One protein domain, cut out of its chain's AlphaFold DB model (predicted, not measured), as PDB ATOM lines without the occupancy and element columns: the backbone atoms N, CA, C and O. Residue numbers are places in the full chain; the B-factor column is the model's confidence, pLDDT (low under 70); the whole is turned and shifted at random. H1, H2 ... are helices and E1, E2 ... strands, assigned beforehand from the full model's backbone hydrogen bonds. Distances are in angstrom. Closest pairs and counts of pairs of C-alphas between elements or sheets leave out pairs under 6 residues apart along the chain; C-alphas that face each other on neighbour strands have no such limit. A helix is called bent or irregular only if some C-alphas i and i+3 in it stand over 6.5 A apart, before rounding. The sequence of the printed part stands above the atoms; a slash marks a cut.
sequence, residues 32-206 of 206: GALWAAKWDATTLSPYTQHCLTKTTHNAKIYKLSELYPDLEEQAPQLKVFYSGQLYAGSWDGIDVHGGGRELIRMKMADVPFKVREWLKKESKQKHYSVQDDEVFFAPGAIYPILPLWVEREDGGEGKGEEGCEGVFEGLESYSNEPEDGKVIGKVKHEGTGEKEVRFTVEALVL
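Overview. This is residues 32 to 206 of the 206 residues of a protein of Pyrenophora tritici-repentis (UniProt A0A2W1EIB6). A strongly twisted sheet of six strands curls round one helix, H5, which lies in the middle of the domain. The long strands E1, E6 and E5 make one wing of the sheet and the short strands E2, E4 and E3 the other, turned away where E1 bends; H4 and H1 pack on H5, and H3 lies over the short wing. The 175 printed residues, under half of them in named elements, hold five named helices and six named strands in the order H1 H2 E1 H3 E2 H4 E3 E4 H5 E5 E6, class mixed. The sheet, antiparallel, runs E3 E4 E2 E1 E6 E5. The whole is compact, with a radius of gyration of the C-alphas of 16.4 A and spans of 48 by 33 by 31 A.

Arrangement. E1, residues 51 to 63, bends by 63 degrees at residue 60. It pairs with E6, residues 196 to 205, over 51 to 60 (N 55 to O 201, 3.0 A), and with E2, residues 102 to 107, over 60 to 63 (N 62 to O 103, 2.9 A). E6 forms a hairpin with the edge strand E5, residues 183 to 193 (N 188 to O 200, 2.9 A). E4, residues 134 to 137, neighbours E2 (N 106 to O 135, 3.0 A) and forms a hairpin with the edge strand E3, residues 128 to 131 (N 129 to O 136, 2.8 A). H5, residues 139 to 150, is on one face of the sheet, making two layers; its closest C-alphas to E6 are Pro 147 and Ala 203, 6.0 A. H5 is irregular: C-alphas 144 and 147 are 8.6 A apart. H4, residues 113 to 121, touches residues 145 to 149 of H5 alone, closest C-alphas Lys 114 and Leu 148, 5.4 A, at a steep tilt of 63 degrees, opposite ways. E2, H4 and E3 form a split strand-helix-strand unit, E4 lying between its two strands, with a right-handed crossover. H1, residues 32 to 35, touches H5, closest C-alphas Gly 32 and Gly 140, 3.9 A. H3, residues 75 to 83, is over E4 at a height of 8.8 A over the sheet. H2, residues 41 to 44, is not on the sheet. Every O i to N i+4 pair is within hydrogen-bond range in H3 and H4; H5 has 1 of 8, but 7 of 9 O i to N i+3 pairs, and H1 and H2 are too short for an i+4 pair.

Along the chain. H1 begins at C-alpha 32 (139.460, 138.315, 114.705). E1 spans 35.8 A, E5 32.1 A, E6 30.3 A, E2 16.9 A and H5 16.2 A. E1 bends at C-alpha 60 (132.504, 125.546, 126.443), and E6 ends at C-alpha 205 (133.176, 155.155, 124.456).

Size, cuts and confidence. The C-alphas of Pro 46 and Pro 69, the two farthest apart, are 50.9 A apart. The printed part has no cut. The links E1 to H3, H3 to E2 and H5 to E5 are long; in the last, residues 174 to 175 pair in parallel with 183 to 184 of E5. Mean pLDDT of the printed part is 91.7, and residues 153 to 163 are under 70.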
ATOM      1  N   GLY A  32     139.070 138.088 113.317       91.69
ATOM      2  CA  GLY A  32     139.460 138.315 114.705       91.69
ATOM      3  C   GLY A  32     140.770 139.094 114.843       91.69
ATOM      4  O   GLY A  32     140.846 139.995 115.668       91.69
ATOM      5  N   ALA A  33     141.768 138.841 113.988       92.50
ATOM      6  CA  ALA A  33     143.028 139.595 114.000       92.50
ATOM      7  C   ALA A  33     142.861 141.049 113.541       92.50
ATOM      8  O   ALA A  33     143.613 141.922 113.977       92.50
ATOM      9  N   LEU A  34     141.891 141.319 112.663       92.56
ATOM     10  CA  LEU A  34     141.601 142.680 112.207       92.56
ATOM     11  C   LEU A  34     141.006 143.531 113.335       92.56
ATOM     12  O   LEU A  34     141.336 144.708 113.444       92.56
ATOM     13  N   TRP A  35     140.167 142.930 114.179       93.50
ATOM     14  CA  TRP A  35     139.388 143.639 115.197       93.50
ATOM     15  C   TRP A  35     139.945 143.535 116.621       93.50
ATOM     16  O   TRP A  35     139.522 144.291 117.495       93.50
ATOM     17  N   ALA A  36     140.884 142.621 116.878       92.06
ATOM     18  CA  ALA A  36     141.492 142.470 118.193       92.06
ATOM     19  C   ALA A  36     142.156 143.777 118.658       92.06
ATOM     20  O   ALA A  36     142.948 144.392 117.941       92.06
ATOM     21  N   ALA A  37     141.844 144.179 119.892       92.44
ATOM     22  CA  ALA A  37     142.348 145.405 120.491       92.44
ATOM     23  C   ALA A  37     143.881 145.407 120.588       92.44
ATOM     24  O   ALA A  37     144.474 144.584 121.291       92.44
ATOM     25  N   LYS A  38     144.512 146.396 119.952       92.44
ATOM     26  CA  LYS A  38     145.964 146.652 120.034       92.44
ATOM     27  C   LYS A  38     146.328 147.757 121.030       92.44
ATOM     28  O   LYS A  38     147.500 148.069 121.204       92.44
ATOM     29  N   TRP A  39     145.320 148.336 121.674       93.19
ATOM     30  CA  TRP A  39     145.441 149.425 122.632       93.19
ATOM     31  C   TRP A  39     145.512 148.922 124.086       93.19
ATOM     32  O   TRP A  39     145.105 147.803 124.442       93.19
ATOM     33  N   ASP A  40     146.039 149.792 124.939       92.62
ATOM     34  CA  ASP A  40     146.173 149.651 126.384       92.62
ATOM     35  C   ASP A  40     145.921 150.985 127.116       92.62
ATOM     36  O   ASP A  40     145.687 152.024 126.498       92.62
ATOM     37  N   ALA A  41     145.997 150.964 128.449       90.81
ATOM     38  CA  ALA A  41     145.760 152.138 129.288       90.81
ATOM     39  C   ALA A  41     146.676 153.335 128.960       90.81
ATOM     40  O   ALA A  41     146.260 154.480 129.107       90.81
ATOM     41  N   THR A  42     147.903 153.091 128.493       93.88
ATOM     42  CA  THR A  42     148.838 154.153 128.093       93.88
ATOM     43  C   THR A  42     148.353 154.812 126.810       93.88
ATOM     44  O   THR A  42     148.257 156.037 126.744       93.88
ATOM     45  N   THR A  43     147.994 154.004 125.809       94.12
ATOM     46  CA  THR A  43     147.489 154.509 124.522       94.12
ATOM     47  C   THR A  43     146.127 155.191 124.639       94.12
ATOM     48  O   THR A  43     145.819 156.049 123.821       94.12
ATOM     49  N   LEU A  44     145.338 154.848 125.665       94.50
ATOM     50  CA  LEU A  44     144.040 155.469 125.930       94.50
ATOM     51  C   LEU A  44     144.121 156.759 126.754       94.50
ATOM     52  O   LEU A  44     143.155 157.513 126.780       94.50
ATOM     53  N   SER A  45     145.256 157.048 127.398       94.00
ATOM     54  CA  SER A  45     145.414 158.239 128.249       94.00
ATOM     55  C   SER A  45     145.081 159.599 127.603       94.00
ATOM     56  O   SER A  45     144.692 160.493 128.358       94.00
ATOM     57  N   PRO A  46     145.194 159.805 126.271       95.62
ATOM     58  CA  PRO A  46     144.797 161.067 125.641       95.62
ATOM     59  C   PRO A  46     143.282 161.256 125.463       95.62
ATOM     60  O   PRO A  46     142.859 162.382 125.215       95.62
ATOM     61  N   TYR A  47     142.486 160.188 125.553       94.38
ATOM     62  CA  TYR A  47     141.061 160.192 125.211       94.38
ATOM     63  C   TYR A  47     140.175 160.342 126.451       94.38
ATOM     64  O   TYR A  47     140.556 159.955 127.560       94.38
ATOM     65  N   THR A  48     138.966 160.879 126.269       92.31
ATOM     66  CA  THR A  48     138.006 161.038 127.367       92.31
ATOM     67  C   THR A  48     137.047 159.858 127.399       92.31
ATOM     68  O   THR A  48     136.135 159.759 126.597       92.31
ATOM     69  N   GLN A  49     137.191 158.973 128.381       90.50
ATOM     70  CA  GLN A  49     136.253 157.865 128.520       90.50
ATOM     71  C   GLN A  49     134.880 158.367 129.000       90.50
ATOM     72  O   GLN A  49     134.727 158.771 130.154       90.50
ATOM     73  N   HIS A  50     133.881 158.303 128.124       87.31
ATOM     74  CA  HIS A  50     132.509 158.714 128.420       87.31
ATOM     75  C   HIS A  50     131.688 157.608 129.084       87.31
ATOM     76  O   HIS A  50     130.853 157.884 129.940       87.31
ATOM     77  N   CYS A  51     131.938 156.360 128.698       87.06
ATOM     78  CA  CYS A  51     131.185 155.192 129.140       87.06
ATOM     79  C   CYS A  51     132.097 153.958 129.123       87.06
ATOM     80  O   CYS A  51     132.954 153.846 128.245       87.06
ATOM     81  N   LEU A  52     131.932 153.040 130.081       89.88
ATOM     82  CA  LEU A  52     132.585 151.728 130.075       89.88
ATOM     83  C   LEU A  52     131.664 150.680 130.680       89.88
ATOM     84  O   LEU A  52     131.213 150.828 131.812       89.88
ATOM     85  N   THR A  53     131.485 149.574 129.967       90.88
ATOM     86  CA  THR A  53     130.671 148.444 130.421       90.88
ATOM     87  C   THR A  53     131.423 147.137 130.242       90.88
ATOM     88  O   THR A  53     132.240 146.969 129.327       90.88
ATOM     89  N   LYS A  54     131.162 146.198 131.155       92.81
ATOM     90  CA  LYS A  54     131.762 144.864 131.155       92.81
ATOM     91  C   LYS A  54     130.709 143.790 131.327       92.81
ATOM     92  O   LYS A  54     129.885 143.860 132.234       92.81
ATOM     93  N   THR A  55     130.807 142.738 130.528       93.94
ATOM     94  CA  THR A  55     130.015 141.520 130.714       93.94
ATOM     95  C   THR A  55     130.919 140.300 130.701       93.94
ATOM     96  O   THR A  55     131.909 140.237 129.970       93.94
ATOM     97  N   THR A  56     130.596 139.321 131.539       96.69
ATOM     98  CA  THR A  56     131.358 138.078 131.669       96.69
ATOM     99  C   THR A  56     130.461 136.901 131.340       96.69
ATOM    100  O   THR A  56     129.357 136.789 131.870       96.69
ATOM    101  N   HIS A  57     130.972 136.001 130.506       97.50
ATOM    102  CA  HIS A  57     130.249 134.863 129.959       97.50
ATOM    103  C   HIS A  57     131.032 133.584 130.221       97.50
ATOM    104  O   HIS A  57     132.258 133.554 130.086       97.50
ATOM    105  N   ASN A  58     130.320 132.522 130.587       98.19
ATOM    106  CA  ASN A  58     130.888 131.181 130.661       98.19
ATOM    107  C   ASN A  58     130.439 130.403 129.425       98.19
ATOM    108  O   ASN A  58     129.282 130.484 129.020       98.19
ATOM    109  N   ALA A  59     131.355 129.650 128.837       98.38
ATOM    110  CA  ALA A  59     131.101 128.857 127.650       98.38
ATOM    111  C   ALA A  59     131.925 127.570 127.678       98.38
ATOM    112  O   ALA A  59     132.827 127.390 128.503       98.38
ATOM    113  N   LYS A  60     131.626 126.675 126.739       98.38
ATOM    114  CA  LYS A  60     132.504 125.546 126.443       98.38
ATOM    115  C   LYS A  60     133.401 125.887 125.259       98.38
ATOM    116  O   LYS A  60     132.987 126.625 124.369       98.38
ATOM    117  N   ILE A  61     134.609 125.341 125.238       98.25
ATOM    118  CA  ILE A  61     135.548 125.469 124.121       98.25
ATOM    119  C   ILE A  61     136.045 124.088 123.708       98.25
ATOM    120  O   ILE A  61     136.444 123.282 124.545       98.25
ATOM    121  N   TYR A  62     136.012 123.821 122.410       97.75
ATOM    122  CA  TYR A  62     136.436 122.560 121.810       97.75
ATOM    123  C   TYR A  62     137.431 122.831 120.693       97.75
ATOM    124  O   TYR A  62     137.411 123.905 120.093       97.75
ATOM    125  N   LYS A  63     138.238 121.827 120.348       96.94
ATOM    126  CA  LYS A  63     138.882 121.764 119.035       96.94
ATOM    127  C   LYS A  63     138.019 120.985 118.054       96.94
ATOM    128  O   LYS A  63     137.311 120.053 118.436       96.94
ATOM    129  N   LEU A  64     138.136 121.293 116.768       94.94
ATOM    130  CA  LEU A  64     137.408 120.600 115.706       94.94
ATOM    131  C   LEU A  64     137.750 119.097 115.635       94.94
ATOM    132  O   LEU A  64     136.928 118.291 115.200       94.94
ATOM    133  N   SER A  65     138.944 118.689 116.078       94.81
ATOM    134  CA  SER A  65     139.319 117.273 116.222       94.81
ATOM    135  C   SER A  65     138.743 116.585 117.466       94.81
ATOM    136  O   SER A  65     138.792 115.363 117.547       94.81
ATOM    137  N   GLU A  66     138.210 117.340 118.426       95.62
ATOM    138  CA  GLU A  66     137.804 116.877 119.763       95.62
ATOM    139  C   GLU A  66     136.279 116.932 119.961       95.62
ATOM    140  O   GLU A  66     135.787 117.002 121.088       95.62
ATOM    141  N   LEU A  67     135.518 116.907 118.860       96.06
ATOM    142  CA  LEU A  67     134.054 116.958 118.903       96.06
ATOM    143  C   LEU A  67     133.433 115.682 119.481       96.06
ATOM    144  O   LEU A  67     132.337 115.741 120.009       96.06
ATOM    145  N   TYR A  68     134.095 114.531 119.385       94.94
ATOM    146  CA  TYR A  68     133.547 113.268 119.885       94.94
ATOM    147  C   TYR A  68     134.143 112.910 121.253       94.94
ATOM    148  O   TYR A  68     135.341 113.126 121.456       94.94
ATOM    149  N   PRO A  69     133.351 112.311 122.162       95.31
ATOM    150  CA  PRO A  69     131.926 111.976 122.006       95.31
ATOM    151  C   PRO A  69     130.960 113.152 122.279       95.31
ATOM    152  O   PRO A  69     129.783 113.058 121.959       95.31
ATOM    153  N   ASP A  70     131.448 114.256 122.843       94.56
ATOM    154  CA  ASP A  70     130.634 115.315 123.468       94.56
ATOM    155  C   ASP A  70     129.644 116.059 122.548       94.56
ATOM    156  O   ASP A  70     128.652 116.602 123.031       94.56
ATOM    157  N   LEU A  71     129.945 116.140 121.252       95.81
ATOM    158  CA  LEU A  71     129.218 116.873 120.208       95.81
ATOM    159  C   LEU A  71     128.913 115.964 119.011       95.81
ATOM    160  O   LEU A  71     128.950 116.410 117.865       95.81
ATOM    161  N   GLU A  72     128.677 114.673 119.253       95.94
ATOM    162  CA  GLU A  72     128.435 113.683 118.197       95.94
ATOM    163  C   GLU A  72     127.332 114.112 117.212       95.94
ATOM    164  O   GLU A  72     127.514 113.983 115.999       95.94
ATOM    165  N   GLU A  73     126.238 114.680 117.720       95.75
ATOM    166  CA  GLU A  73     125.086 115.108 116.917       95.75
ATOM    167  C   GLU A  73     125.407 116.331 116.041       95.75
ATOM    168  O   GLU A  73     125.057 116.369 114.859       95.75
ATOM    169  N   GLN A  74     126.131 117.313 116.586       96.81
ATOM    170  CA  GLN A  74     126.483 118.561 115.900       96.81
ATOM    171  C   GLN A  74     127.708 118.398 114.987       96.81
ATOM    172  O   GLN A  74     127.904 119.159 114.033       96.81
ATOM    173  N   ALA A  75     128.557 117.402 115.252       95.94
ATOM    174  CA  ALA A  75     129.855 117.251 114.608       95.94
ATOM    175  C   ALA A  75     129.823 117.201 113.071       95.94
ATOM    176  O   ALA A  75     130.689 117.842 112.460       95.94
ATOM    177  N   PRO A  76     128.878 116.506 112.402       95.06
ATOM    178  CA  PRO A  76     128.796 116.522 110.944       95.06
ATOM    179  C   PRO A  76     128.586 117.934 110.388       95.06
ATOM    180  O   PRO A  76     129.299 118.349 109.474       95.06
ATOM    181  N   GLN A  77     127.659 118.696 110.975       94.31
ATOM    182  CA  GLN A  77     127.342 120.054 110.533       94.31
ATOM    183  C   GLN A  77     128.483 121.026 110.843       94.31
ATOM    184  O   GLN A  77     128.857 121.824 109.984       94.31
ATOM    185  N   LEU A  78     129.105 120.913 112.021       95.44
ATOM    186  CA  LEU A  78     130.247 121.744 112.406       95.44
ATOM    187  C   LEU A  78     131.446 121.533 111.474       95.44
ATOM    188  O   LEU A  78     132.062 122.500 111.032       95.44
ATOM    189  N   LYS A  79     131.755 120.288 111.095       93.56
ATOM    190  CA  LYS A  79     132.839 120.001 110.139       93.56
ATOM    191  C   LYS A  79     132.581 120.617 108.762       93.56
ATOM    192  O   LYS A  79     133.514 121.136 108.147       93.56
ATOM    193  N   VAL A  80     131.338 120.593 108.280       92.94
ATOM    194  CA  VAL A  80     130.958 121.261 107.023       92.94
ATOM    195  C   VAL A  80     131.078 122.779 107.161       92.94
ATOM    196  O   VAL A  80     131.715 123.421 106.329       92.94
ATOM    197  N   PHE A  81     130.542 123.348 108.242       93.00
ATOM    198  CA  PHE A  81     130.596 124.784 108.514       93.00
ATOM    199  C   PHE A  81     132.041 125.297 108.519       93.00
ATOM    200  O   PHE A  81     132.396 126.184 107.747       93.00
ATOM    201  N   TYR A  82     132.920 124.667 109.301       91.06
ATOM    202  CA  TYR A  82     134.318 125.083 109.437       91.06
ATOM    203  C   TYR A  82     135.222 124.722 108.251       91.06
ATOM    204  O   TYR A  82     136.360 125.190 108.218       91.06
ATOM    205  N   SER A  83     134.760 123.925 107.282       87.94
ATOM    206  CA  SER A  83     135.496 123.668 106.032       87.94
ATOM    207  C   SER A  83     135.049 124.560 104.871       87.94
ATOM    208  O   SER A  83     135.847 124.825 103.975       87.94
ATOM    209  N   GLY A  84     133.807 125.055 104.885       83.94
ATOM    210  CA  GLY A  84     133.226 125.839 103.789       83.94
ATOM    211  C   GLY A  84     133.478 127.348 103.837       83.94
ATOM    212  O   GLY A  84     133.014 128.071 102.954       83.94
ATOM    213  N   GLN A  85     134.171 127.853 104.857       86.06
ATOM    214  CA  GLN A  85     134.345 129.289 105.072       86.06
ATOM    215  C   GLN A  85     135.686 129.633 105.719       86.06
ATOM    216  O   GLN A  85     136.357 128.781 106.306       86.06
ATOM    217  N   LEU A  86     136.050 130.913 105.627       91.31
ATOM    218  CA  LEU A  86     137.216 131.453 106.313       91.31
ATOM    219  C   LEU A  86     137.002 131.391 107.822       91.31
ATOM    220  O   LEU A  86     135.958 131.797 108.343       91.31
ATOM    221  N   TYR A  87     138.002 130.868 108.518       94.50
ATOM    222  CA  TYR A  87     137.979 130.779 109.963       94.50
ATOM    223  C   TYR A  87     138.184 132.172 110.558       94.50
ATOM    224  O   TYR A  87     139.059 132.924 110.133       94.50
ATOM    225  N   ALA A  88     137.358 132.539 111.540       95.25
ATOM    226  CA  ALA A  88     137.416 133.878 112.125       95.25
ATOM    227  C   ALA A  88     138.659 134.099 113.008       95.25
ATOM    228  O   ALA A  88     138.940 135.235 113.379       95.25
ATOM    229  N   GLY A  89     139.411 133.035 113.302       95.56
ATOM    230  CA  GLY A  89     140.632 133.061 114.098       95.56
ATOM    231  C   GLY A  89     140.432 132.524 115.516       95.56
ATOM    232  O   GLY A  89     139.306 132.407 116.006       95.56
ATOM    233  N   SER A  90     141.539 132.181 116.173       95.81
ATOM    234  CA  SER A  90     141.591 131.968 117.626       95.81
ATOM    235  C   SER A  90     141.381 133.286 118.390       95.81
ATOM    236  O   SER A  90     141.122 134.332 117.788       95.81
ATOM    237  N   TRP A  91     141.512 133.261 119.720       95.38
ATOM    238  CA  TRP A  91     141.490 134.479 120.539       95.38
ATOM    239  C   TRP A  91     142.530 135.510 120.086       95.38
ATOM    240  O   TRP A  91     142.222 136.697 120.036       95.38
ATOM    241  N   ASP A  92     143.708 135.049 119.665       90.94
ATOM    242  CA  ASP A  92     144.796 135.886 119.143       90.94
ATOM    243  C   ASP A  92     144.636 136.224 117.647       90.94
ATOM    244  O   ASP A  92     145.537 136.781 117.022       90.94
ATOM    245  N   GLY A  93     143.504 135.854 117.037       91.44
ATOM    246  CA  GLY A  93     143.227 136.102 115.623       91.44
ATOM    247  C   GLY A  93     144.023 135.218 114.657       91.44
ATOM    248  O   GLY A  93     144.170 135.566 113.490       91.44
ATOM    249  N   ILE A  94     144.534 134.071 115.110       91.88
ATOM    250  CA  ILE A  94     145.353 133.166 114.288       91.88
ATOM    251  C   ILE A  94     144.453 132.189 113.515       91.88
ATOM    252  O   ILE A  94     143.564 131.577 114.119       91.88
ATOM    253  N   ASP A  95     144.696 131.985 112.210       91.75
ATOM    254  CA  ASP A  95     144.055 130.898 111.449       91.75
ATOM    255  C   ASP A  95     144.740 129.569 111.754       91.75
ATOM    256  O   ASP A  95     145.650 129.122 111.063       91.75
ATOM    257  N   VAL A  96     144.327 128.931 112.845       91.00
ATOM    258  CA  VAL A  96     144.710 127.540 113.073       91.00
ATOM    259  C   VAL A  96     143.971 126.686 112.044       91.00
ATOM    260  O   VAL A  96     142.750 126.758 111.940       91.00
ATOM    261  N   HIS A  97     144.676 125.851 111.285       87.44
ATOM    262  CA  HIS A  97     144.040 125.024 110.257       87.44
ATOM    263  C   HIS A  97     143.531 123.679 110.790       87.44
ATOM    264  O   HIS A  97     144.047 123.100 111.752       87.44
ATOM    265  N   GLY A  98     142.531 123.137 110.090       88.50
ATOM    266  CA  GLY A  98     142.064 121.764 110.263       88.50
ATOM    267  C   GLY A  98     141.560 121.461 111.675       88.50
ATOM    268  O   GLY A  98     140.799 122.227 112.259       88.50
ATOM    269  N   GLY A  99     141.975 120.313 112.216       91.50
ATOM    270  CA  GLY A  99     141.507 119.812 113.511       91.50
ATOM    271  C   GLY A  99     141.838 120.714 114.704       91.50
ATOM    272  O   GLY A  99     141.142 120.642 115.711       91.50
ATOM    273  N   GLY A 100     142.849 121.581 114.587       93.94
ATOM    274  CA  GLY A 100     143.256 122.497 115.653       93.94
ATOM    275  C   GLY A 100     142.357 123.723 115.820       93.94
ATOM    276  O   GLY A 100     142.538 124.452 116.790       93.94
ATOM    277  N   ARG A 101     141.408 123.959 114.901       95.62
ATOM    278  CA  ARG A 101     140.442 125.064 114.993       95.62
ATOM    279  C   ARG A 101     139.651 124.972 116.280       95.62
ATOM    280  O   ARG A 101     139.070 123.929 116.568       95.62
ATOM    281  N   GLU A 102     139.606 126.071 117.011       96.94
ATOM    282  CA  GLU A 102     138.823 126.188 118.228       96.94
ATOM    283  C   GLU A 102     137.404 126.647 117.896       96.94
ATOM    284  O   GLU A 102     137.165 127.423 116.968       96.94
ATOM    285  N   LEU A 103     136.447 126.174 118.678       96.75
ATOM    286  CA  LEU A 103     135.070 126.621 118.620       96.75
ATOM    287  C   LEU A 103     134.515 126.758 120.033       96.75
ATOM    288  O   LEU A 103     134.655 125.872 120.875       96.75
ATOM    289  N   ILE A 104     133.887 127.895 120.271       98.44
ATOM    290  CA  ILE A 104     133.084 128.189 121.441       98.44
ATOM    291  C   ILE A 104     131.702 127.594 121.222       98.44
ATOM    292  O   ILE A 104     131.148 127.728 120.135       98.44
ATOM    293  N   ARG A 105     131.149 126.964 122.256       98.25
ATOM    294  CA  ARG A 105     129.758 126.517 122.339       98.25
ATOM    295  C   ARG A 105     129.073 127.264 123.470       98.25
ATOM    296  O   ARG A 105     129.562 127.260 124.604       98.25
ATOM    297  N   MET A 106     127.917 127.840 123.171       98.50
ATOM    298  CA  MET A 106     127.028 128.453 124.156       98.50
ATOM    299  C   MET A 106     125.591 128.022 123.892       98.50
ATOM    300  O   MET A 106     125.199 127.849 122.738       98.50
ATOM    301  N   LYS A 107     124.784 127.909 124.950       98.12
ATOM    302  CA  LYS A 107     123.333 127.865 124.780       98.12
ATOM    303  C   LYS A 107     122.858 129.239 124.345       98.12
ATOM    304  O   LYS A 107     123.315 130.247 124.877       98.12
ATOM    305  N   MET A 108     121.886 129.290 123.449       97.06
ATOM    306  CA  MET A 108     121.257 130.534 123.020       97.06
ATOM    307  C   MET A 108     120.684 131.315 124.205       97.06
ATOM    308  O   MET A 108     120.704 132.536 124.172       97.06
ATOM    309  N   ALA A 109     120.237 130.655 125.277       96.69
ATOM    310  CA  ALA A 109     119.786 131.335 126.496       96.69
ATOM    311  C   ALA A 109     120.890 132.157 127.195       96.69
ATOM    312  O   ALA A 109     120.585 133.197 127.778       96.69
ATOM    313  N   ASP A 110     122.151 131.728 127.089       96.75
ATOM    314  CA  ASP A 110     123.309 132.361 127.735       96.75
ATOM    315  C   ASP A 110     123.966 133.438 126.849       96.75
ATOM    316  O   ASP A 110     124.824 134.191 127.301       96.75
ATOM    317  N   VAL A 111     123.575 133.527 125.574       96.81
ATOM    318  CA  VAL A 111     124.058 134.549 124.631       96.81
ATOM    319  C   VAL A 111     123.304 135.860 124.873       96.81
ATOM    320  O   VAL A 111     122.075 135.813 124.917       96.81
ATOM    321  N   PRO A 112     123.958 137.035 124.958       95.31
ATOM    322  CA  PRO A 112     123.279 138.319 125.163       95.31
ATOM    323  C   PRO A 112     122.174 138.592 124.141       95.31
ATOM    324  O   PRO A 112     122.320 138.287 122.957       95.31
ATOM    325  N   PHE A 113     121.069 139.206 124.573       93.81
ATOM    326  CA  PHE A 113     119.903 139.433 123.713       93.81
ATOM    327  C   PHE A 113     120.232 140.152 122.412       93.81
ATOM    328  O   PHE A 113     119.812 139.696 121.351       93.81
ATOM    329  N   LYS A 114     121.037 141.215 122.469       94.69
ATOM    330  CA  LYS A 114     121.432 141.972 121.276       94.69
ATOM    331  C   LYS A 114     122.229 141.130 120.285       94.69
ATOM    332  O   LYS A 114     121.995 141.231 119.084       94.69
ATOM    333  N   VAL A 115     123.080 140.223 120.766       96.69
ATOM    334  CA  VAL A 115     123.768 139.244 119.911       96.69
ATOM    335  C   VAL A 115     122.763 138.273 119.286       96.69
ATOM    336  O   VAL A 115     122.841 138.004 118.090       96.69
ATOM    337  N   ARG A 116     121.773 137.780 120.043       96.44
ATOM    338  CA  ARG A 116     120.724 136.892 119.496       96.44
ATOM    339  C   ARG A 116     119.897 137.577 118.412       96.44
ATOM    340  O   ARG A 116     119.618 136.964 117.384       96.44
ATOM    341  N   GLU A 117     119.504 138.827 118.629       95.31
ATOM    342  CA  GLU A 117     118.758 139.614 117.645       95.31
ATOM    343  C   GLU A 117     119.600 139.887 116.397       95.31
ATOM    344  O   GLU A 117     119.117 139.719 115.274       95.31
ATOM    345  N   TRP A 118     120.883 140.210 116.575       96.56
ATOM    346  CA  TRP A 118     121.822 140.360 115.469       96.56
ATOM    347  C   TRP A 118     121.970 139.068 114.659       96.56
ATOM    348  O   TRP A 118     121.869 139.114 113.438       96.56
ATOM    349  N   LEU A 119     122.098 137.904 115.308       96.88
ATOM    350  CA  LEU A 119     122.177 136.605 114.625       96.88
ATOM    351  C   LEU A 119     120.931 136.302 113.781       96.88
ATOM    352  O   LEU A 119     121.050 135.732 112.697       96.88
ATOM    353  N   LYS A 120     119.740 136.691 114.253       95.25
ATOM    354  CA  LYS A 120     118.487 136.539 113.494       95.25
ATOM    355  C   LYS A 120     118.428 137.481 112.294       95.25
ATOM    356  O   LYS A 120     117.974 137.080 111.224       95.25
ATOM    357  N   LYS A 121     118.852 138.735 112.479       96.12
ATOM    358  CA  LYS A 121     118.827 139.772 111.441       96.12
ATOM    359  C   LYS A 121     119.870 139.507 110.356       96.12
ATOM    360  O   LYS A 121     119.551 139.563 109.170       96.12
ATOM    361  N   GLU A 122     121.095 139.173 110.749       95.38
ATOM    362  CA  GLU A 122     122.225 138.957 109.848       95.38
ATOM    363  C   GLU A 122     122.319 137.507 109.379       95.38
ATOM    364  O   GLU A 122     123.348 136.852 109.503       95.38
ATOM    365  N   SER A 123     121.257 136.995 108.756       89.56
ATOM    366  CA  SER A 123     121.149 135.584 108.346       89.56
ATOM    367  C   SER A 123     122.216 135.106 107.341       89.56
ATOM    368  O   SER A 123     122.270 133.924 107.009       89.56
ATOM    369  N   LYS A 124     123.025 136.021 106.790       91.38
ATOM    370  CA  LYS A 124     124.115 135.743 105.839       91.38
ATOM    371  C   LYS A 124     125.502 135.718 106.485       91.38
ATOM    372  O   LYS A 124     126.477 135.452 105.777       91.38
ATOM    373  N   GLN A 125     125.610 136.021 107.780       92.69
ATOM    374  CA  GLN A 125     126.869 135.906 108.510       92.69
ATOM    375  C   GLN A 125     127.388 134.456 108.454       92.69
ATOM    376  O   GLN A 125     126.609 133.509 108.366       92.69
ATOM    377  N   LYS A 126     128.713 134.284 108.473       93.12
ATOM    378  CA  LYS A 126     129.383 132.981 108.282       93.12
ATOM    379  C   LYS A 126     130.304 132.597 109.439       93.12
ATOM    380  O   LYS A 126     131.229 131.816 109.266       93.12
ATOM    381  N   HIS A 127     130.132 133.206 110.603       95.50
ATOM    382  CA  HIS A 127     131.047 133.027 111.732       95.50
ATOM    383  C   HIS A 127     130.391 132.355 112.941       95.50
ATOM    384  O   HIS A 127     131.101 131.792 113.773       95.50
ATOM    385  N   TYR A 128     129.058 132.318 112.970       97.00
ATOM    386  CA  TYR A 128     128.239 131.640 113.965       97.00
ATOM    387  C   TYR A 128     127.393 130.548 113.298       97.00
ATOM    388  O   TYR A 128     126.656 130.810 112.348       97.00
ATOM    389  N   SER A 129     127.494 129.320 113.792       96.31
ATOM    390  CA  SER A 129     126.628 128.199 113.442       96.31
ATOM    391  C   SER A 129     125.603 128.038 114.555       96.31
ATOM    392  O   SER A 129     125.946 127.630 115.659       96.31
ATOM    393  N   VAL A 130     124.356 128.401 114.272       96.19
ATOM    394  CA  VAL A 130     123.234 128.182 115.190       96.19
ATOM    395  C   VAL A 130     122.625 126.822 114.866       96.19
ATOM    396  O   VAL A 130     122.266 126.574 113.714       96.19
ATOM    397  N   GLN A 131     122.550 125.944 115.861       95.06
ATOM    398  CA  GLN A 131     121.978 124.603 115.754       95.06
ATOM    399  C   GLN A 131     121.058 124.399 116.956       95.06
ATOM    400  O   GLN A 131     121.522 124.421 118.093       95.06
ATOM    401  N   ASP A 132     119.758 124.253 116.699       91.81
ATOM    402  CA  ASP A 132     118.715 124.166 117.725       91.81
ATOM    403  C   ASP A 132     118.776 125.319 118.748       91.81
ATOM    404  O   ASP A 132     118.576 126.481 118.383       91.81
ATOM    405  N   ASP A 133     119.026 125.017 120.023       95.75
ATOM    406  CA  ASP A 133     119.148 125.979 121.119       95.75
ATOM    407  C   ASP A 133     120.603 126.335 121.450       95.75
ATOM    408  O   ASP A 133     120.876 126.923 122.498       95.75
ATOM    409  N   GLU A 134     121.541 126.039 120.550       97.38
ATOM    410  CA  GLU A 134     122.970 126.272 120.735       97.38
ATOM    411  C   GLU A 134     123.571 127.111 119.609       97.38
ATOM    412  O   GLU A 134     123.111 127.128 118.464       97.38
ATOM    413  N   VAL A 135     124.655 127.810 119.938       98.00
ATOM    414  CA  VAL A 135     125.481 128.516 118.969       98.00
ATOM    415  C   VAL A 135     126.934 128.099 119.108       98.00
ATOM    416  O   VAL A 135     127.478 127.986 120.211       98.00
ATOM    417  N   PHE A 136     127.561 127.906 117.955       98.06
ATOM    418  CA  PHE A 136     128.960 127.560 117.812       98.06
ATOM    419  C   PHE A 136     129.677 128.629 117.003       98.06
ATOM    420  O   PHE A 136     129.201 129.026 115.941       98.06
ATOM    421  N   PHE A 137     130.823 129.102 117.471       97.94
ATOM    422  CA  PHE A 137     131.587 130.123 116.759       97.94
ATOM    423  C   PHE A 137     133.070 130.031 117.085       97.94
ATOM    424  O   PHE A 137     133.458 129.588 118.159       97.94
ATOM    425  N   ALA A 138     133.928 130.414 116.143       97.75
ATOM    426  CA  ALA A 138     135.356 130.530 116.438       97.75
ATOM    427  C   ALA A 138     135.582 131.670 117.442       97.75
ATOM    428  O   ALA A 138     134.884 132.677 117.332       97.75
ATOM    429  N   PRO A 139     136.564 131.591 118.353       97.75
ATOM    430  CA  PRO A 139     136.810 132.666 119.309       97.75
ATOM    431  C   PRO A 139     136.938 134.054 118.665       97.75
ATOM    432  O   PRO A 139     136.328 135.011 119.130       97.75
ATOM    433  N   GLY A 140     137.627 134.154 117.525       97.00
ATOM    434  CA  GLY A 140     137.801 135.404 116.786       97.00
ATOM    435  C   GLY A 140     136.517 135.999 116.183       97.00
ATOM    436  O   GLY A 140     136.499 137.166 115.799       97.00
ATOM    437  N   ALA A 141     135.422 135.238 116.115       97.31
ATOM    438  CA  ALA A 141     134.135 135.706 115.593       97.31
ATOM    439  C   ALA A 141     133.442 136.725 116.507       97.31
ATOM    440  O   ALA A 141     132.519 137.414 116.067       97.31
ATOM    441  N   ILE A 142     133.859 136.810 117.772       96.94
ATOM    442  CA  ILE A 142     133.298 137.756 118.735       96.94
ATOM    443  C   ILE A 142     133.682 139.201 118.408       96.94
ATOM    444  O   ILE A 142     132.876 140.110 118.594       96.94
ATOM    445  N   TYR A 143     134.895 139.401 117.881       96.25
ATOM    446  CA  TYR A 143     135.508 140.720 117.777       96.25
ATOM    447  C   TYR A 143     134.690 141.726 116.958       96.25
ATOM    448  O   TYR A 143     134.475 142.815 117.470       96.25
ATOM    449  N   PRO A 144     134.147 141.398 115.768       95.62
ATOM    450  CA  PRO A 144     133.414 142.373 114.949       95.62
ATOM    451  C   PRO A 144     132.105 142.887 115.558       95.62
ATOM    452  O   PRO A 144     131.523 143.831 115.031       95.62
ATOM    453  N   ILE A 145     131.612 142.251 116.624       96.75
ATOM    454  CA  ILE A 145     130.330 142.587 117.249       96.75
ATOM    455  C   ILE A 145     130.441 142.785 118.766       96.75
ATOM    456  O   ILE A 145     129.430 142.702 119.460       96.75
ATOM    457  N   LEU A 146     131.645 143.040 119.300       95.94
ATOM    458  CA  LEU A 146     131.881 143.173 120.747       95.94
ATOM    459  C   LEU A 146     130.930 144.120 121.487       95.94
ATOM    460  O   LEU A 146     130.508 143.745 122.582       95.94
ATOM    461  N   PRO A 147     130.542 145.283 120.933       95.56
ATOM    462  CA  PRO A 147     129.582 146.167 121.592       95.56
ATOM    463  C   PRO A 147     128.266 145.456 121.951       95.56
ATOM    464  O   PRO A 147     127.782 145.554 123.076       95.56
ATOM    465  N   LEU A 148     127.754 144.597 121.063       95.88
ATOM    466  CA  LEU A 148     126.511 143.858 121.309       95.88
ATOM    467  C   LEU A 148     126.620 142.851 122.461       95.88
ATOM    468  O   LEU A 148     125.599 142.440 123.010       95.88
ATOM    469  N   TRP A 149     127.836 142.426 122.818       95.81
ATOM    470  CA  TRP A 149     128.061 141.513 123.940       95.81
ATOM    471  C   TRP A 149     128.007 142.215 125.295       95.81
ATOM    472  O   TRP A 149     127.788 141.538 126.304       95.81
ATOM    473  N   VAL A 150     128.221 143.534 125.338       92.31
ATOM    474  CA  VAL A 150     128.160 144.319 126.579       92.31
ATOM    475  C   VAL A 150     126.851 145.067 126.762       92.31
ATOM    476  O   VAL A 150     126.537 145.419 127.894       92.31
ATOM    477  N   GLU A 151     126.088 145.279 125.691       85.69
ATOM    478  CA  GLU A 151     124.790 145.945 125.763       85.69
ATOM    479  C   GLU A 151     123.824 145.143 126.645       85.69
ATOM    480  O   GLU A 151     123.556 143.956 126.406       85.69
ATOM    481  N   ARG A 152     123.297 145.799 127.680       75.56
ATOM    482  CA  ARG A 152     122.392 145.190 128.653       75.56
ATOM    483  C   ARG A 152     120.973 145.685 128.422       75.56
ATOM    484  O   ARG A 152     120.757 146.860 128.166       75.56
ATOM    485  N   GLU A 153     119.991 144.801 128.583       67.50
ATOM    486  CA  GLU A 153     118.574 145.184 128.478       67.50
ATOM    487  C   GLU A 153     118.117 146.132 129.601       67.50
ATOM    488  O   GLU A 153     117.093 146.792 129.458       67.50
ATOM    489  N   ASP A 154     118.849 146.181 130.719       62.88
ATOM    490  CA  ASP A 154     118.502 146.930 131.931       62.88
ATOM    491  C   ASP A 154     119.174 148.313 132.031       62.88
ATOM    492  O   ASP A 154     119.059 148.964 133.065       62.88
ATOM    493  N   GLY A 155     119.873 148.773 130.986       58.03
ATOM    494  CA  GLY A 155     120.435 150.130 130.930       58.03
ATOM    495  C   GLY A 155     121.653 150.398 131.831       58.03
ATOM    496  O   GLY A 155     122.144 151.522 131.828       58.03
ATOM    497  N   GLY A 156     122.176 149.390 132.546       55.25
ATOM    498  CA  GLY A 156     123.445 149.457 133.290       55.25
ATOM    499  C   GLY A 156     123.439 150.393 134.510       55.25
ATOM    500  O   GLY A 156     123.777 151.566 134.415       55.25
ATOM    501  N   GLU A 157     123.132 149.869 135.702       46.16
ATOM    502  CA  GLU A 157     123.173 150.636 136.968       46.16
ATOM    503  C   GLU A 157     124.545 150.575 137.691       46.16
ATOM    504  O   GLU A 157     124.672 150.934 138.867       46.16
ATOM    505  N   GLY A 158     125.598 150.080 137.031       51.72
ATOM    506  CA  GLY A 158     126.938 149.982 137.605       51.72
ATOM    507  C   GLY A 158     127.653 151.335 137.722       51.72
ATOM    508  O   GLY A 158     127.508 152.231 136.895       51.72
ATOM    509  N   LYS A 159     128.510 151.501 138.742       42.97
ATOM    510  CA  LYS A 159     129.394 152.679 138.837       42.97
ATOM    511  C   LYS A 159     130.315 152.746 137.611       42.97
ATOM    512  O   LYS A 159     131.198 151.903 137.476       42.97
ATOM    513  N   GLY A 160     130.149 153.779 136.783       52.97
ATOM    514  CA  GLY A 160     130.853 153.946 135.501       52.97
ATOM    515  C   GLY A 160     130.029 153.561 134.264       52.97
ATOM    516  O   GLY A 160     130.532 153.710 133.153       52.97
ATOM    517  N   GLU A 161     128.787 153.106 134.468       59.03
ATOM    518  CA  GLU A 161     127.837 152.678 133.429       59.03
ATOM    519  C   GLU A 161     126.638 153.642 133.277       59.03
ATOM    520  O   GLU A 161     125.870 153.525 132.325       59.03
ATOM    521  N   GLU A 162     126.491 154.630 134.175       57.22
ATOM    522  CA  GLU A 162     125.452 155.664 134.072       57.22
ATOM    523  C   GLU A 162     125.577 156.419 132.734       57.22
ATOM    524  O   GLU A 162     126.575 157.094 132.480       57.22
ATOM    525  N   GLY A 163     124.554 156.314 131.879       65.12
ATOM    526  CA  GLY A 163     124.521 156.964 130.561       65.12
ATOM    527  C   GLY A 163     125.041 156.116 129.394       65.12
ATOM    528  O   GLY A 163     125.192 156.646 128.295       65.12
ATOM    529  N   CYS A 164     125.294 154.821 129.607       75.69
ATOM    530  CA  CYS A 164     125.722 153.877 128.567       75.69
ATOM    531  C   CYS A 164     124.575 153.228 127.767       75.69
ATOM    532  O   CYS A 164     124.843 152.480 126.828       75.69
ATOM    533  N   GLU A 165     123.314 153.480 128.134       77.81
ATOM    534  CA  GLU A 165     122.141 152.832 127.533       77.81
ATOM    535  C   GLU A 165     122.077 153.045 126.012       77.81
ATOM    536  O   GLU A 165     122.070 154.179 125.524       77.81
ATOM    537  N   GLY A 166     122.027 151.943 125.256       81.56
ATOM    538  CA  GLY A 166     121.868 151.950 123.803       81.56
ATOM    539  C   GLY A 166     123.120 152.349 123.017       81.56
ATOM    540  O   GLY A 166     123.108 152.292 121.785       81.56
ATOM    541  N   VAL A 167     124.210 152.740 123.685       86.44
ATOM    542  CA  VAL A 167     125.421 153.234 123.009       86.44
ATOM    543  C   VAL A 167     126.188 152.103 122.321       86.44
ATOM    544  O   VAL A 167     126.863 152.336 121.318       86.44
ATOM    545  N   PHE A 168     126.060 150.864 122.800       90.44
ATOM    546  CA  PHE A 168     126.747 149.711 122.222       90.44
ATOM    547  C   PHE A 168     125.908 148.965 121.172       90.44
ATOM    548  O   PHE A 168     126.363 147.961 120.625       90.44
ATOM    549  N   GLU A 169     124.711 149.456 120.835       89.12
ATOM    550  CA  GLU A 169     123.874 148.880 119.773       89.12
ATOM    551  C   GLU A 169     124.365 149.224 118.359       89.12
ATOM    552  O   GLU A 169     124.213 148.421 117.432       89.12
ATOM    553  N   GLY A 170     124.942 150.417 118.193       88.38
ATOM    554  CA  GLY A 170     125.430 150.932 116.916       88.38
ATOM    555  C   GLY A 170     126.802 150.366 116.557       88.38
ATOM    556  O   GLY A 170     127.831 150.827 117.047       88.38
ATOM    557  N   LEU A 171     126.849 149.371 115.667       93.94
ATOM    558  CA  LEU A 171     128.122 148.825 115.172       93.94
ATOM    559  C   LEU A 171     128.851 149.777 114.206       93.94
ATOM    560  O   LEU A 171     130.021 149.570 113.907       93.94
ATOM    561  N   GLU A 172     128.200 150.830 113.718       93.25
ATOM    562  CA  GLU A 172     128.789 151.851 112.847       93.25
ATOM    563  C   GLU A 172     129.766 152.795 113.565       93.25
ATOM    564  O   GLU A 172     130.673 153.344 112.934       93.25
ATOM    565  N   SER A 173     129.600 152.985 114.876       92.44
ATOM    566  CA  SER A 173     130.540 153.723 115.727       92.44
ATOM    567  C   SER A 173     131.632 152.824 116.299       92.44
ATOM    568  O   SER A 173     132.552 153.331 116.943       92.44
ATOM    569  N   TYR A 174     131.549 151.510 116.068       95.56
ATOM    570  CA  TYR A 174     132.521 150.548 116.561       95.56
ATOM    571  C   TYR A 174     133.804 150.559 115.725       95.56
ATOM    572  O   TYR A 174     133.776 150.480 114.496       95.56
ATOM    573  N   SER A 175     134.936 150.645 116.414       94.94
ATOM    574  CA  SER A 175     136.276 150.690 115.846       94.94
ATOM    575  C   SER A 175     137.200 149.704 116.564       94.94
ATOM    576  O   SER A 175     137.038 149.392 117.746       94.94
ATOM    577  N   ASN A 176     138.206 149.218 115.843       92.38
ATOM    578  CA  ASN A 176     139.321 148.454 116.401       92.38
ATOM    579  C   ASN A 176     140.462 149.362 116.907       92.38
ATOM    580  O   ASN A 176     141.332 148.901 117.653       92.38
ATOM    581  N   GLU A 177     140.450 150.646 116.537       93.88
ATOM    582  CA  GLU A 177     141.439 151.657 116.922       93.88
ATOM    583  C   GLU A 177     140.801 152.798 117.741       93.88
ATOM    584  O   GLU A 177     139.666 153.187 117.448       93.88
ATOM    585  N   PRO A 178     141.505 153.335 118.760       95.00
ATOM    586  CA  PRO A 178     141.034 154.481 119.539       95.00
ATOM    587  C   PRO A 178     140.875 155.747 118.689       95.00
ATOM    588  O   PRO A 178     141.804 156.132 117.983       95.00
ATOM    589  N   GLU A 179     139.728 156.409 118.806       94.69
ATOM    590  CA  GLU A 179     139.422 157.714 118.208       94.69
ATOM    591  C   GLU A 179     138.278 158.359 119.014       94.69
ATOM    592  O   GLU A 179     137.415 157.642 119.527       94.69
ATOM    593  N   ASP A 180     138.267 159.690 119.134       93.25
ATOM    594  CA  ASP A 180     137.224 160.426 119.865       93.25
ATOM    595  C   ASP A 180     135.822 160.124 119.301       93.25
ATOM    596  O   ASP A 180     135.586 160.151 118.089       93.25
ATOM    597  N   GLY A 181     134.864 159.852 120.186       91.12
ATOM    598  CA  GLY A 181     133.484 159.519 119.837       91.12
ATOM    599  C   GLY A 181     133.284 158.104 119.288       91.12
ATOM    600  O   GLY A 181     132.174 157.778 118.854       91.12
ATOM    601  N   LYS A 182     134.321 157.255 119.267       95.06
ATOM    602  CA  LYS A 182     134.200 155.850 118.854       95.06
ATOM    603  C   LYS A 182     133.935 154.927 120.028       95.06
ATOM    604  O   LYS A 182     134.392 155.134 121.151       95.06
ATOM    605  N   VAL A 183     133.239 153.841 119.711       95.50
ATOM    606  CA  VAL A 183     133.148 152.670 120.574       95.50
ATOM    607  C   VAL A 183     134.345 151.784 120.265       95.50
ATOM    608  O   VAL A 183     134.587 151.453 119.106       95.50
ATOM    609  N   ILE A 184     135.073 151.357 121.287       96.19
ATOM    610  CA  ILE A 184     136.121 150.341 121.162       96.19
ATOM    611  C   ILE A 184     135.877 149.229 122.176       96.19
ATOM    612  O   ILE A 184     135.202 149.421 123.187       96.19
ATOM    613  N   GLY A 185     136.405 148.039 121.901       95.44
ATOM    614  CA  GLY A 185     136.131 146.856 122.706       95.44
ATOM    615  C   GLY A 185     137.316 145.912 122.777       95.44
ATOM    616  O   GLY A 185     138.139 145.857 121.864       95.44
ATOM    617  N   LYS A 186     137.409 145.179 123.883       95.69
ATOM    618  CA  LYS A 186     138.472 144.217 124.161       95.69
ATOM    619  C   LYS A 186     137.907 142.994 124.862       95.69
ATOM    620  O   LYS A 186     136.964 143.078 125.644       95.69
ATOM    621  N   VAL A 187     138.530 141.849 124.602       97.00
ATOM    622  CA  VAL A 187     138.202 140.584 125.259       97.00
ATOM    623  C   VAL A 187     139.355 140.165 126.154       97.00
ATOM    624  O   VAL A 187     140.524 140.298 125.797       97.00
ATOM    625  N   LYS A 188     139.014 139.630 127.321       97.06
ATOM    626  CA  LYS A 188     139.903 138.796 128.134       97.06
ATOM    627  C   LYS A 188     139.269 137.426 128.280       97.06
ATOM    628  O   LYS A 188     138.053 137.341 128.404       97.06
ATOM    629  N   HIS A 189     140.069 136.372 128.312       97.75
ATOM    630  CA  HIS A 189     139.567 135.021 128.525       97.75
ATOM    631  C   HIS A 189     140.489 134.228 129.449       97.75
ATOM    632  O   HIS A 189     141.679 134.515 129.564       97.75
ATOM    633  N   GLU A 190     139.924 133.221 130.102       97.88
ATOM    634  CA  GLU A 190     140.632 132.282 130.962       97.88
ATOM    635  C   GLU A 190     140.008 130.885 130.844       97.88
ATOM    636  O   GLU A 190     138.789 130.736 130.719       97.88
ATOM    637  N   GLY A 191     140.845 129.847 130.872       97.44
ATOM    638  CA  GLY A 191     140.374 128.472 131.019       97.44
ATOM    639  C   GLY A 191     139.932 128.240 132.461       97.44
ATOM    640  O   GLY A 191     140.693 128.517 133.385       97.44
ATOM    641  N   THR A 192     138.713 127.746 132.660       96.81
ATOM    642  CA  THR A 192     138.138 127.532 134.005       96.81
ATOM    643  C   THR A 192     138.006 126.059 134.382       96.81
ATOM    644  O   THR A 192     137.745 125.737 135.539       96.81
ATOM    645  N   GLY A 193     138.267 125.162 133.434       95.50
ATOM    646  CA  GLY A 193     138.152 123.720 133.590       95.50
ATOM    647  C   GLY A 193     138.391 123.007 132.264       95.50
ATOM    648  O   GLY A 193     138.757 123.627 131.260       95.50
ATOM    649  N   GLU A 194     138.179 121.692 132.242       95.38
ATOM    650  CA  GLU A 194     138.259 120.919 131.004       95.38
ATOM    651  C   GLU A 194     137.176 121.378 130.019       95.38
ATOM    652  O   GLU A 194     135.980 121.285 130.299       95.38
ATOM    653  N   LYS A 195     137.613 121.882 128.856       96.62
ATOM    654  CA  LYS A 195     136.739 122.437 127.811       96.62
ATOM    655  C   LYS A 195     135.844 123.574 128.316       96.62
ATOM    656  O   LYS A 195     134.812 123.846 127.710       96.62
ATOM    657  N   GLU A 196     136.217 124.247 129.404       98.00
ATOM    658  CA  GLU A 196     135.489 125.396 129.947       98.00
ATOM    659  C   GLU A 196     136.309 126.666 129.783       98.00
ATOM    660  O   GLU A 196     137.487 126.727 130.143       98.00
ATOM    661  N   VAL A 197     135.659 127.707 129.280       98.44
ATOM    662  CA  VAL A 197     136.260 129.023 129.123       98.44
ATOM    663  C   VAL A 197     135.331 130.066 129.706       98.44
ATOM    664  O   VAL A 197     134.114 130.030 129.521       98.44
ATOM    665  N   ARG A 198     135.925 131.020 130.410       98.50
ATOM    666  CA  ARG A 198     135.260 132.255 130.780       98.50
ATOM    667  C   ARG A 198     135.874 133.372 129.969       98.50
ATOM    668  O   ARG A 198     137.096 133.490 129.923       98.50
ATOM    669  N   PHE A 199     135.044 134.199 129.353       98.25
ATOM    670  CA  PHE A 199     135.507 135.403 128.682       98.25
ATOM    671  C   PHE A 199     134.753 136.621 129.196       98.25
ATOM    672  O   PHE A 199     133.576 136.559 129.536       98.25
ATOM    673  N   THR A 200     135.471 137.727 129.308       97.69
ATOM    674  CA  THR A 200     134.940 139.029 129.690       97.69
ATOM    675  C   THR A 200     135.116 139.965 128.517       97.69
ATOM    676  O   THR A 200     136.234 140.136 128.027       97.69
ATOM    677  N   VAL A 201     134.010 140.557 128.085       96.81
ATOM    678  CA  VAL A 201     134.003 141.623 127.096       96.81
ATOM    679  C   VAL A 201     133.952 142.948 127.835       96.81
ATOM    680  O   VAL A 201     133.141 143.137 128.737       96.81
ATOM    681  N   GLU A 202     134.849 143.848 127.466       94.44
ATOM    682  CA  GLU A 202     134.862 145.246 127.872       94.44
ATOM    683  C   GLU A 202     134.617 146.076 126.616       94.44
ATOM    684  O   GLU A 202     135.280 145.847 125.603       94.44
ATOM    685  N   ALA A 203     133.697 147.032 126.676       94.44
ATOM    686  CA  ALA A 203     133.594 148.067 125.660       94.44
ATOM    687  C   ALA A 203     133.446 149.433 126.316       94.44
ATOM    688  O   ALA A 203     132.977 149.555 127.451       94.44
ATOM    689  N   LEU A 204     133.910 150.448 125.605       92.94
ATOM    690  CA  LEU A 204     133.978 151.809 126.101       92.94
ATOM    691  C   LEU A 204     133.791 152.809 124.964       92.94
ATOM    692  O   LEU A 204     134.056 152.501 123.801       92.94
ATOM    693  N   VAL A 205     133.339 153.998 125.340       93.25
ATOM    694  CA  VAL A 205     133.176 155.155 124.456       93.25
ATOM    695  C   VAL A 205     134.280 156.147 124.785       93.25
ATOM    696  O   VAL A 205     134.445 156.499 125.959       93.25
ATOM    697  N   LEU A 206     135.027 156.552 123.762       91.38
ATOM    698  CA  LEU A 206     136.100 157.547 123.837       91.38
ATOM    699  C   LEU A 206     135.644 158.948 123.449       91.38
ATOM    700  O   LEU A 206     134.577 159.062 122.804       91.38
TER     701      LEU A 206